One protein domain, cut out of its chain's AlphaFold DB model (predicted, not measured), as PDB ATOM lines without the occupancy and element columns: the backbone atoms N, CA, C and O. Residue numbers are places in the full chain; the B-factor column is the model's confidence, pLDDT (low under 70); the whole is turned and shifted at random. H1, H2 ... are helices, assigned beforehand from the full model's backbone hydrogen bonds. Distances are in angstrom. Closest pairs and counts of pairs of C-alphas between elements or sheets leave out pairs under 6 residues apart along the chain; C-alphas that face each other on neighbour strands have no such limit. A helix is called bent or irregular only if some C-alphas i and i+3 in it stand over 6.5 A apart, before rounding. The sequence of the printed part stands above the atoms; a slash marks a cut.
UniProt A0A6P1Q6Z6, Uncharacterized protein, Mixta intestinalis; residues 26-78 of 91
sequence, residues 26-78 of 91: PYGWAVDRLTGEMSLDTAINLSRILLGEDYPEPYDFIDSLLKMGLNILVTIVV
ATOM      1  N   PRO A  26      43.289 -14.638  17.040       71.44
ATOM      2  CA  PRO A  26      42.340 -14.424  15.952       71.44
ATOM      3  C   PRO A  26      42.246 -15.681  15.072       71.44
ATOM      4  O   PRO A  26      42.536 -15.650  13.877       71.44
ATOM      5  N   TYR A  27      41.865 -16.819  15.659       71.69
ATOM      6  CA  TYR A  27      41.736 -18.074  14.919       71.69
ATOM      7  C   TYR A  27      40.631 -17.996  13.867       71.69
ATOM      8  O   TYR A  27      40.768 -18.638  12.839       71.69
ATOM      9  N   GLY A  28      39.597 -17.168  14.068       71.50
ATOM     10  CA  GLY A  28      38.598 -16.884  13.033       71.50
ATOM     11  C   GLY A  28      39.254 -16.397  11.741       71.50
ATOM     12  O   GLY A  28      39.142 -17.059  10.723       71.50
ATOM     13  N   TRP A  29      40.068 -15.340  11.821       77.75
ATOM     14  CA  TRP A  29      40.792 -14.805  10.662       77.75
ATOM     15  C   TRP A  29      41.766 -15.814  10.035       77.75
ATOM     16  O   TRP A  29      41.900 -15.875   8.816       77.75
ATOM     17  N   ALA A  30      42.453 -16.611  10.859       76.75
ATOM     18  CA  ALA A  30      43.368 -17.635  10.359       76.75
ATOM     19  C   ALA A  30      42.628 -18.755   9.610       76.75
ATOM     20  O   ALA A  30      43.097 -19.195   8.561       76.75
ATOM     21  N   VAL A  31      41.478 -19.199  10.127       79.75
ATOM     22  CA  VAL A  31      40.648 -20.213   9.470       79.75
ATOM     23  C   VAL A  31      40.010 -19.642   8.212       79.75
ATOM     24  O   VAL A  31      40.157 -20.268   7.174       79.75
ATOM     25  N   ASP A  32      39.437 -18.438   8.268       80.75
ATOM     26  CA  ASP A  32      38.822 -17.772   7.111       80.75
ATOM     27  C   ASP A  32      39.827 -17.599   5.959       80.75
ATOM     28  O   ASP A  32      39.478 -17.691   4.785       80.75
ATOM     29  N   ARG A  33      41.111 -17.375   6.274       83.00
ATOM     30  CA  ARG A  33      42.175 -17.314   5.265       83.00
ATOM     31  C   ARG A  33      42.512 -18.688   4.685       83.00
ATOM     32  O   ARG A  33      42.719 -18.804   3.482       83.00
ATOM     33  N   LEU A  34      42.576 -19.719   5.528       79.62
ATOM     34  CA  LEU A  34      42.843 -21.094   5.097       79.62
ATOM     35  C   LEU A  34      41.703 -21.657   4.240       79.62
ATOM     36  O   LEU A  34      41.963 -22.348   3.259       79.62
ATOM     37  N   THR A  35      40.455 -21.365   4.600       80.50
ATOM     38  CA  THR A  35      39.270 -21.791   3.850       80.50
ATOM     39  C   THR A  35      39.016 -20.905   2.636       80.50
ATOM     40  O   THR A  35      38.603 -21.419   1.603       80.50
ATOM     41  N   GLY A  36      39.351 -19.614   2.700       80.62
ATOM     42  CA  GLY A  36      39.243 -18.682   1.574       80.62
ATOM     43  C   GLY A  36      40.210 -18.954   0.414       80.62
ATOM     44  O   GLY A  36      39.901 -18.606  -0.721       80.62
ATOM     45  N   GLU A  37      41.358 -19.591   0.667       83.62
ATOM     46  CA  GLU A  37      42.288 -20.047  -0.383       83.62
ATOM     47  C   GLU A  37      42.011 -21.491  -0.852       83.62
ATOM     48  O   GLU A  37      42.648 -21.983  -1.787       83.62
ATOM     49  N   MET A  38      41.061 -22.190  -0.222       84.56
ATOM     50  CA  MET A  38      40.700 -23.561  -0.580       84.56
ATOM     51  C   MET A  38      39.848 -23.580  -1.856       84.56
ATOM     52  O   MET A  38      39.000 -22.720  -2.062       84.56
ATOM     53  N   SER A  39      40.062 -24.573  -2.726       88.31
ATOM     54  CA  SER A  39      39.221 -24.778  -3.915       88.31
ATOM     55  C   SER A  39      37.967 -25.593  -3.594       88.31
ATOM     56  O   SER A  39      37.965 -26.404  -2.663       88.31
ATOM     57  N   LEU A  40      36.916 -25.434  -4.407       85.81
ATOM     58  CA  LEU A  40      35.615 -26.066  -4.152       85.81
ATOM     59  C   LEU A  40      35.740 -27.590  -4.203       85.81
ATOM     60  O   LEU A  40      35.220 -28.277  -3.332       85.81
ATOM     61  N   ASP A  41      36.518 -28.108  -5.154       89.88
ATOM     62  CA  ASP A  41      36.817 -29.538  -5.259       89.88
ATOM     63  C   ASP A  41      37.540 -30.074  -4.019       89.88
ATOM     64  O   ASP A  41      37.310 -31.205  -3.591       89.88
ATOM     65  N   THR A  42      38.408 -29.262  -3.409       89.12
ATOM     66  CA  THR A  42      39.109 -29.646  -2.178       89.12
ATOM     67  C   THR A  42      38.147 -29.672  -0.995       89.12
ATOM     68  O   THR A  42      38.165 -30.637  -0.234       89.12
ATOM     69  N   ALA A  43      37.272 -28.668  -0.877       86.31
ATOM     70  CA  ALA A  43      36.244 -28.629   0.158       86.31
ATOM     71  C   ALA A  43      35.279 -29.821   0.041       86.31
ATOM     72  O   ALA A  43      35.029 -30.490   1.041       86.31
ATOM     73  N   ILE A  44      34.806 -30.139  -1.171       89.56
ATOM     74  CA  ILE A  44      33.928 -31.292  -1.443       89.56
ATOM     75  C   ILE A  44      34.626 -32.609  -1.094       89.56
ATOM     76  O   ILE A  44      34.049 -33.467  -0.426       89.56
ATOM     77  N   ASN A  45      35.879 -32.791  -1.519       91.50
ATOM     78  CA  ASN A  45      36.617 -34.014  -1.208       91.50
ATOM     79  C   ASN A  45      36.841 -34.166   0.300       91.50
ATOM     80  O   ASN A  45      36.659 -35.260   0.832       91.50
ATOM     81  N   LEU A  46      37.186 -33.086   1.005       88.44
ATOM     82  CA  LEU A  46      37.341 -33.100   2.461       88.44
ATOM     83  C   LEU A  46      36.021 -33.399   3.174       88.44
ATOM     84  O   LEU A  46      36.000 -34.256   4.058       88.44
ATOM     85  N   SER A  47      34.922 -32.744   2.789       89.81
ATOM     86  CA  SER A  47      33.613 -32.998   3.397       89.81
ATOM     87  C   SER A  47      33.174 -34.440   3.160       89.81
ATOM     88  O   SER A  47      32.730 -35.094   4.098       89.81
ATOM     89  N   ARG A  48      33.392 -34.978   1.953       90.19
ATOM     90  CA  ARG A  48      33.082 -36.370   1.609       90.19
ATOM     91  C   ARG A  48      33.937 -37.369   2.387       90.19
ATOM     92  O   ARG A  48      33.415 -38.381   2.838       90.19
ATOM     93  N   ILE A  49      35.228 -37.096   2.586       91.31
ATOM     94  CA  ILE A  49      36.108 -37.942   3.412       91.31
ATOM     95  C   ILE A  49      35.624 -37.976   4.869       91.31
ATOM     96  O   ILE A  49      35.681 -39.025   5.506       91.31
ATOM     97  N   LEU A  50      35.164 -36.840   5.396       88.50
ATOM     98  CA  LEU A  50      34.770 -36.708   6.801       88.50
ATOM     99  C   LEU A  50      33.357 -37.227   7.088       88.50
ATOM    100  O   LEU A  50      33.139 -37.835   8.134       88.50
ATOM    101  N   LEU A  51      32.406 -36.981   6.187       88.19
ATOM    102  CA  LEU A  51      30.993 -37.329   6.360       88.19
ATOM    103  C   LEU A  51      30.613 -38.645   5.673       88.19
ATOM    104  O   LEU A  51      29.602 -39.246   6.021       88.19
ATOM    105  N   GLY A  52      31.411 -39.107   4.710       88.31
ATOM    106  CA  GLY A  52      31.095 -40.265   3.871       88.31
ATOM    107  C   GLY A  52      30.099 -39.966   2.745       88.31
ATOM    108  O   GLY A  52      29.808 -40.858   1.951       88.31
ATOM    109  N   GLU A  53      29.602 -38.732   2.645       87.25
ATOM    110  CA  GLU A  53      28.623 -38.293   1.650       87.25
ATOM    111  C   GLU A  53      28.882 -36.857   1.176       87.25
ATOM    112  O   GLU A  53      29.687 -36.122   1.755       87.25
ATOM    113  N   ASP A  54      28.200 -36.465   0.100       84.19
ATOM    114  CA  ASP A  54      28.263 -35.102  -0.417       84.19
ATOM    115  C   ASP A  54      27.459 -34.157   0.467       84.19
ATOM    116  O   ASP A  54      26.252 -34.314   0.647       84.19
ATOM    117  N   TYR A  55      28.146 -33.153   1.007       85.38
ATOM    118  CA  TYR A  55      27.536 -32.142   1.852       85.38
ATOM    119  C   TYR A  55      27.146 -30.919   1.013       85.38
ATOM    120  O   TYR A  55      27.957 -30.477   0.195       85.38
ATOM    121  N   PRO A  56      25.940 -30.351   1.198       87.06
ATOM    122  CA  PRO A  56      25.451 -29.243   0.376       87.06
ATOM    123  C   PRO A  56      26.292 -27.962   0.501       87.06
ATOM    124  O   PRO A  56      26.404 -27.224  -0.473       87.06
ATOM    125  N   GLU A  57      26.920 -27.720   1.656       88.56
ATOM    126  CA  GLU A  57      27.728 -26.518   1.934       88.56
ATOM    127  C   GLU A  57      29.133 -26.900   2.443       88.56
ATOM    128  O   GLU A  57      29.458 -26.745   3.625       88.56
ATOM    129  N   PRO A  58      29.985 -27.493   1.585       86.44
ATOM    130  CA  PRO A  58      31.227 -28.137   2.014       86.44
ATOM    131  C   PRO A  58      32.228 -27.141   2.609       86.44
ATOM    132  O   PRO A  58      32.958 -27.483   3.535       86.44
ATOM    133  N   TYR A  59      32.238 -25.895   2.130       87.19
ATOM    134  CA  TYR A  59      33.083 -24.842   2.690       87.19
ATOM    135  C   TYR A  59      32.695 -24.480   4.119       87.19
ATOM    136  O   TYR A  59      33.556 -24.509   4.996       87.19
ATOM    137  N   ASP A  60      31.416 -24.197   4.364       86.25
ATOM    138  CA  ASP A  60      30.927 -23.803   5.689       86.25
ATOM    139  C   ASP A  60      31.106 -24.931   6.705       86.25
ATOM    140  O   ASP A  60      31.441 -24.696   7.872       86.25
ATOM    141  N   PHE A  61      30.963 -26.175   6.245       89.19
ATOM    142  CA  PHE A  61      31.264 -27.351   7.045       89.19
ATOM    143  C   PHE A  61      32.738 -27.409   7.458       89.19
ATOM    144  O   PHE A  61      33.037 -27.508   8.650       89.19
ATOM    145  N   ILE A  62      33.668 -27.330   6.500       88.69
ATOM    146  CA  ILE A  62      35.109 -27.405   6.785       88.69
ATOM    147  C   ILE A  62      35.572 -26.217   7.634       88.69
ATOM    148  O   ILE A  62      36.340 -26.406   8.578       88.69
ATOM    149  N   ASP A  63      35.063 -25.020   7.360       87.06
ATOM    150  CA  ASP A  63      35.315 -23.814   8.145       87.06
ATOM    151  C   ASP A  63      34.881 -23.976   9.608       87.06
ATOM    152  O   ASP A  63      35.680 -23.791  10.536       87.06
ATOM    153  N   SER A  64      33.650 -24.438   9.824       86.88
ATOM    154  CA  SER A  64      33.118 -24.715  11.160       86.88
ATOM    155  C   SER A  64      33.934 -25.783  11.888       86.88
ATOM    156  O   SER A  64      34.204 -25.662  13.088       86.88
ATOM    157  N   LEU A  65      34.369 -26.818  11.170       88.50
ATOM    158  CA  LEU A  65      35.124 -27.936  11.730       88.50
ATOM    159  C   LEU A  65      36.536 -27.508  12.153       88.50
ATOM    160  O   LEU A  65      36.986 -27.859  13.248       88.50
ATOM    161  N   LEU A  66      37.208 -26.682  11.350       87.00
ATOM    162  CA  LEU A  66      38.497 -26.081  11.700       87.00
ATOM    163  C   LEU A  66      38.370 -25.129  12.898       87.00
ATOM    164  O   LEU A  66      39.165 -25.218  13.841       87.00
ATOM    165  N   LYS A  67      37.340 -24.270  12.916       85.62
ATOM    166  CA  LYS A  67      37.040 -23.380  14.054       85.62
ATOM    167  C   LYS A  67      36.795 -24.175  15.335       85.62
ATOM    168  O   LYS A  67      37.344 -23.841  16.388       85.62
ATOM    169  N   MET A  68      36.025 -25.258  15.255       86.31
ATOM    170  CA  MET A  68      35.771 -26.151  16.384       86.31
ATOM    171  C   MET A  68      37.057 -26.833  16.869       86.31
ATOM    172  O   MET A  68      37.336 -26.824  18.071       86.31
ATOM    173  N   GLY A  69      37.867 -27.376  15.956       86.81
ATOM    174  CA  GLY A  69      39.132 -28.032  16.288       86.81
ATOM    175  C   GLY A  69      40.099 -27.105  17.027       86.81
ATOM    176  O   GLY A  69      40.627 -27.469  18.081       86.81
ATOM    177  N   LEU A  70      40.274 -25.873  16.541       84.19
ATOM    178  CA  LEU A  70      41.117 -24.872  17.200       84.19
ATOM    179  C   LEU A  70      40.577 -24.480  18.583       84.19
ATOM    180  O   LEU A  70      41.351 -24.413  19.541       84.19
ATOM    181  N   ASN A  71      39.261 -24.302  18.724       83.31
ATOM    182  CA  ASN A  71      38.634 -24.022  20.019       83.31
ATOM    183  C   ASN A  71      38.883 -25.135  21.047       83.31
ATOM    184  O   ASN A  71      39.164 -24.849  22.216       83.31
ATOM    185  N   ILE A  72      38.816 -26.402  20.630       84.94
ATOM    186  CA  ILE A  72      39.109 -27.545  21.504       84.94
ATOM    187  C   ILE A  72      40.572 -27.503  21.959       84.94
ATOM    188  O   ILE A  72      40.844 -27.633  23.154       84.94
ATOM    189  N   LEU A  73      41.513 -27.259  21.041       84.50
ATOM    190  CA  LEU A  73      42.939 -27.170  21.370       84.50
ATOM    191  C   LEU A  73      43.228 -26.044  22.372       84.50
ATOM    192  O   LEU A  73      43.889 -26.282  23.387       84.50
ATOM    193  N   VAL A  74      42.684 -24.844  22.145       81.81
ATOM    194  CA  VAL A  74      42.813 -23.710  23.077       81.81
ATOM    195  C   VAL A  74      42.230 -24.070  24.443       81.81
ATOM    196  O   VAL A  74      42.878 -23.863  25.470       81.81
ATOM    197  N   THR A  75      41.046 -24.685  24.470       81.81
ATOM    198  CA  THR A  75      40.385 -25.116  25.710       81.81
ATOM    199  C   THR A  75      41.248 -26.093  26.509       81.81
ATOM    200  O   THR A  75      41.412 -25.920  27.720       81.81
ATOM    201  N   ILE A  76      41.850 -27.088  25.848       83.69
ATOM    202  CA  ILE A  76      42.741 -28.071  26.483       83.69
ATOM    203  C   ILE A  76      43.968 -27.382  27.088       83.69
ATOM    204  O   ILE A  76      44.349 -27.688  28.224       83.69
ATOM    205  N   VAL A  77      44.582 -26.441  26.365       82.31
ATOM    206  CA  VAL A  77      45.752 -25.691  26.843       82.31
ATOM    207  C   VAL A  77      45.389 -24.841  28.062       82.31
ATOM    208  O   VAL A  77      46.056 -24.941  29.093       82.31
ATOM    209  N   VAL A  78      44.299 -24.073  27.990       80.31
ATOM    210  CA  VAL A  78      43.813 -23.228  29.094       80.31
ATOM    211  C   VAL A  78      43.491 -24.070  30.329       80.31
ATOM    212  O   VAL A  78      43.968 -23.777  31.430       80.31
TER     213      VAL A  78
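This is residues 26 to 78 of the 91 residues of an uncharacterized protein of Mixta intestinalis (UniProt A0A6P1Q6Z6). A long helix, H3, has a shorter helix, H1, side by side with it and running the opposite way, while H2 is set across the end where H1 finishes and H3 starts. H3 makes most of the length and runs on past H1 at its far end, and H2 packs on its first residues, 58 to 62. The printed part has 53 residues with three named helices in the order H1, H2, H3 and no named strand; its class is all helix. It is only just compact, close to loose, with a radius of gyration of the C-alphas of 11.8 A, and it is elongated, spanning 35 by 22 by 13 A.

Start at Pro 26, the first printed residue, with its C-alpha at (42.340, -14.424, 15.952). The next residue opens H1, residues 27 to 36; find C-alpha 27 at (41.736, -18.074, 14.919), and from there the helix runs 13.6 A to C-alpha 36. Three residues on, you come to H2, residues 40 to 51, which begins with C-alpha 40 at (35.615, -26.066, -4.152) and measures 16.1 A from first to last C-alpha. After six more residues look for H3, residues 58 to 78, the longest helix, which runs 30.3 A to C-alpha 78 at (43.813, -23.228, 29.094). No helix is bent or irregular.

Begin with H1 and H3, which touch. Their closest C-alphas are those of Thr 35 and Asp 63, 6.2 A apart. Their lines stand at a shallow tilt of 27 degrees, and they run opposite ways. H2 also touches H3, which meets it with residues 58 to 62 alone. Look at Ala 43 and Pro 58 for their closest C-alphas, 5.4 A apart. Here the tilt is steep, 61 degrees, and the two run the same way. H1 and H2 are apart, but only just, with their closest C-alphas at 8.3 A. On the backbone of H1, H2 and H3, you will find each O i to N i+4 pair within hydrogen-bond range.

The two C-alphas farthest apart are those of Asp 41 and Val 78, at 35.6 A, while those of Pro 26 and Val 78, the first and last printed, are 15.9 A apart. The printed part has no cut. The link from H1 to H2 is tight and the link from H2 to H3 is short. Read the B-factor column for the model's confidence: the mean pLDDT of the printed part is 84.8, H1 has a mean of 78, and no printed residue is under 70.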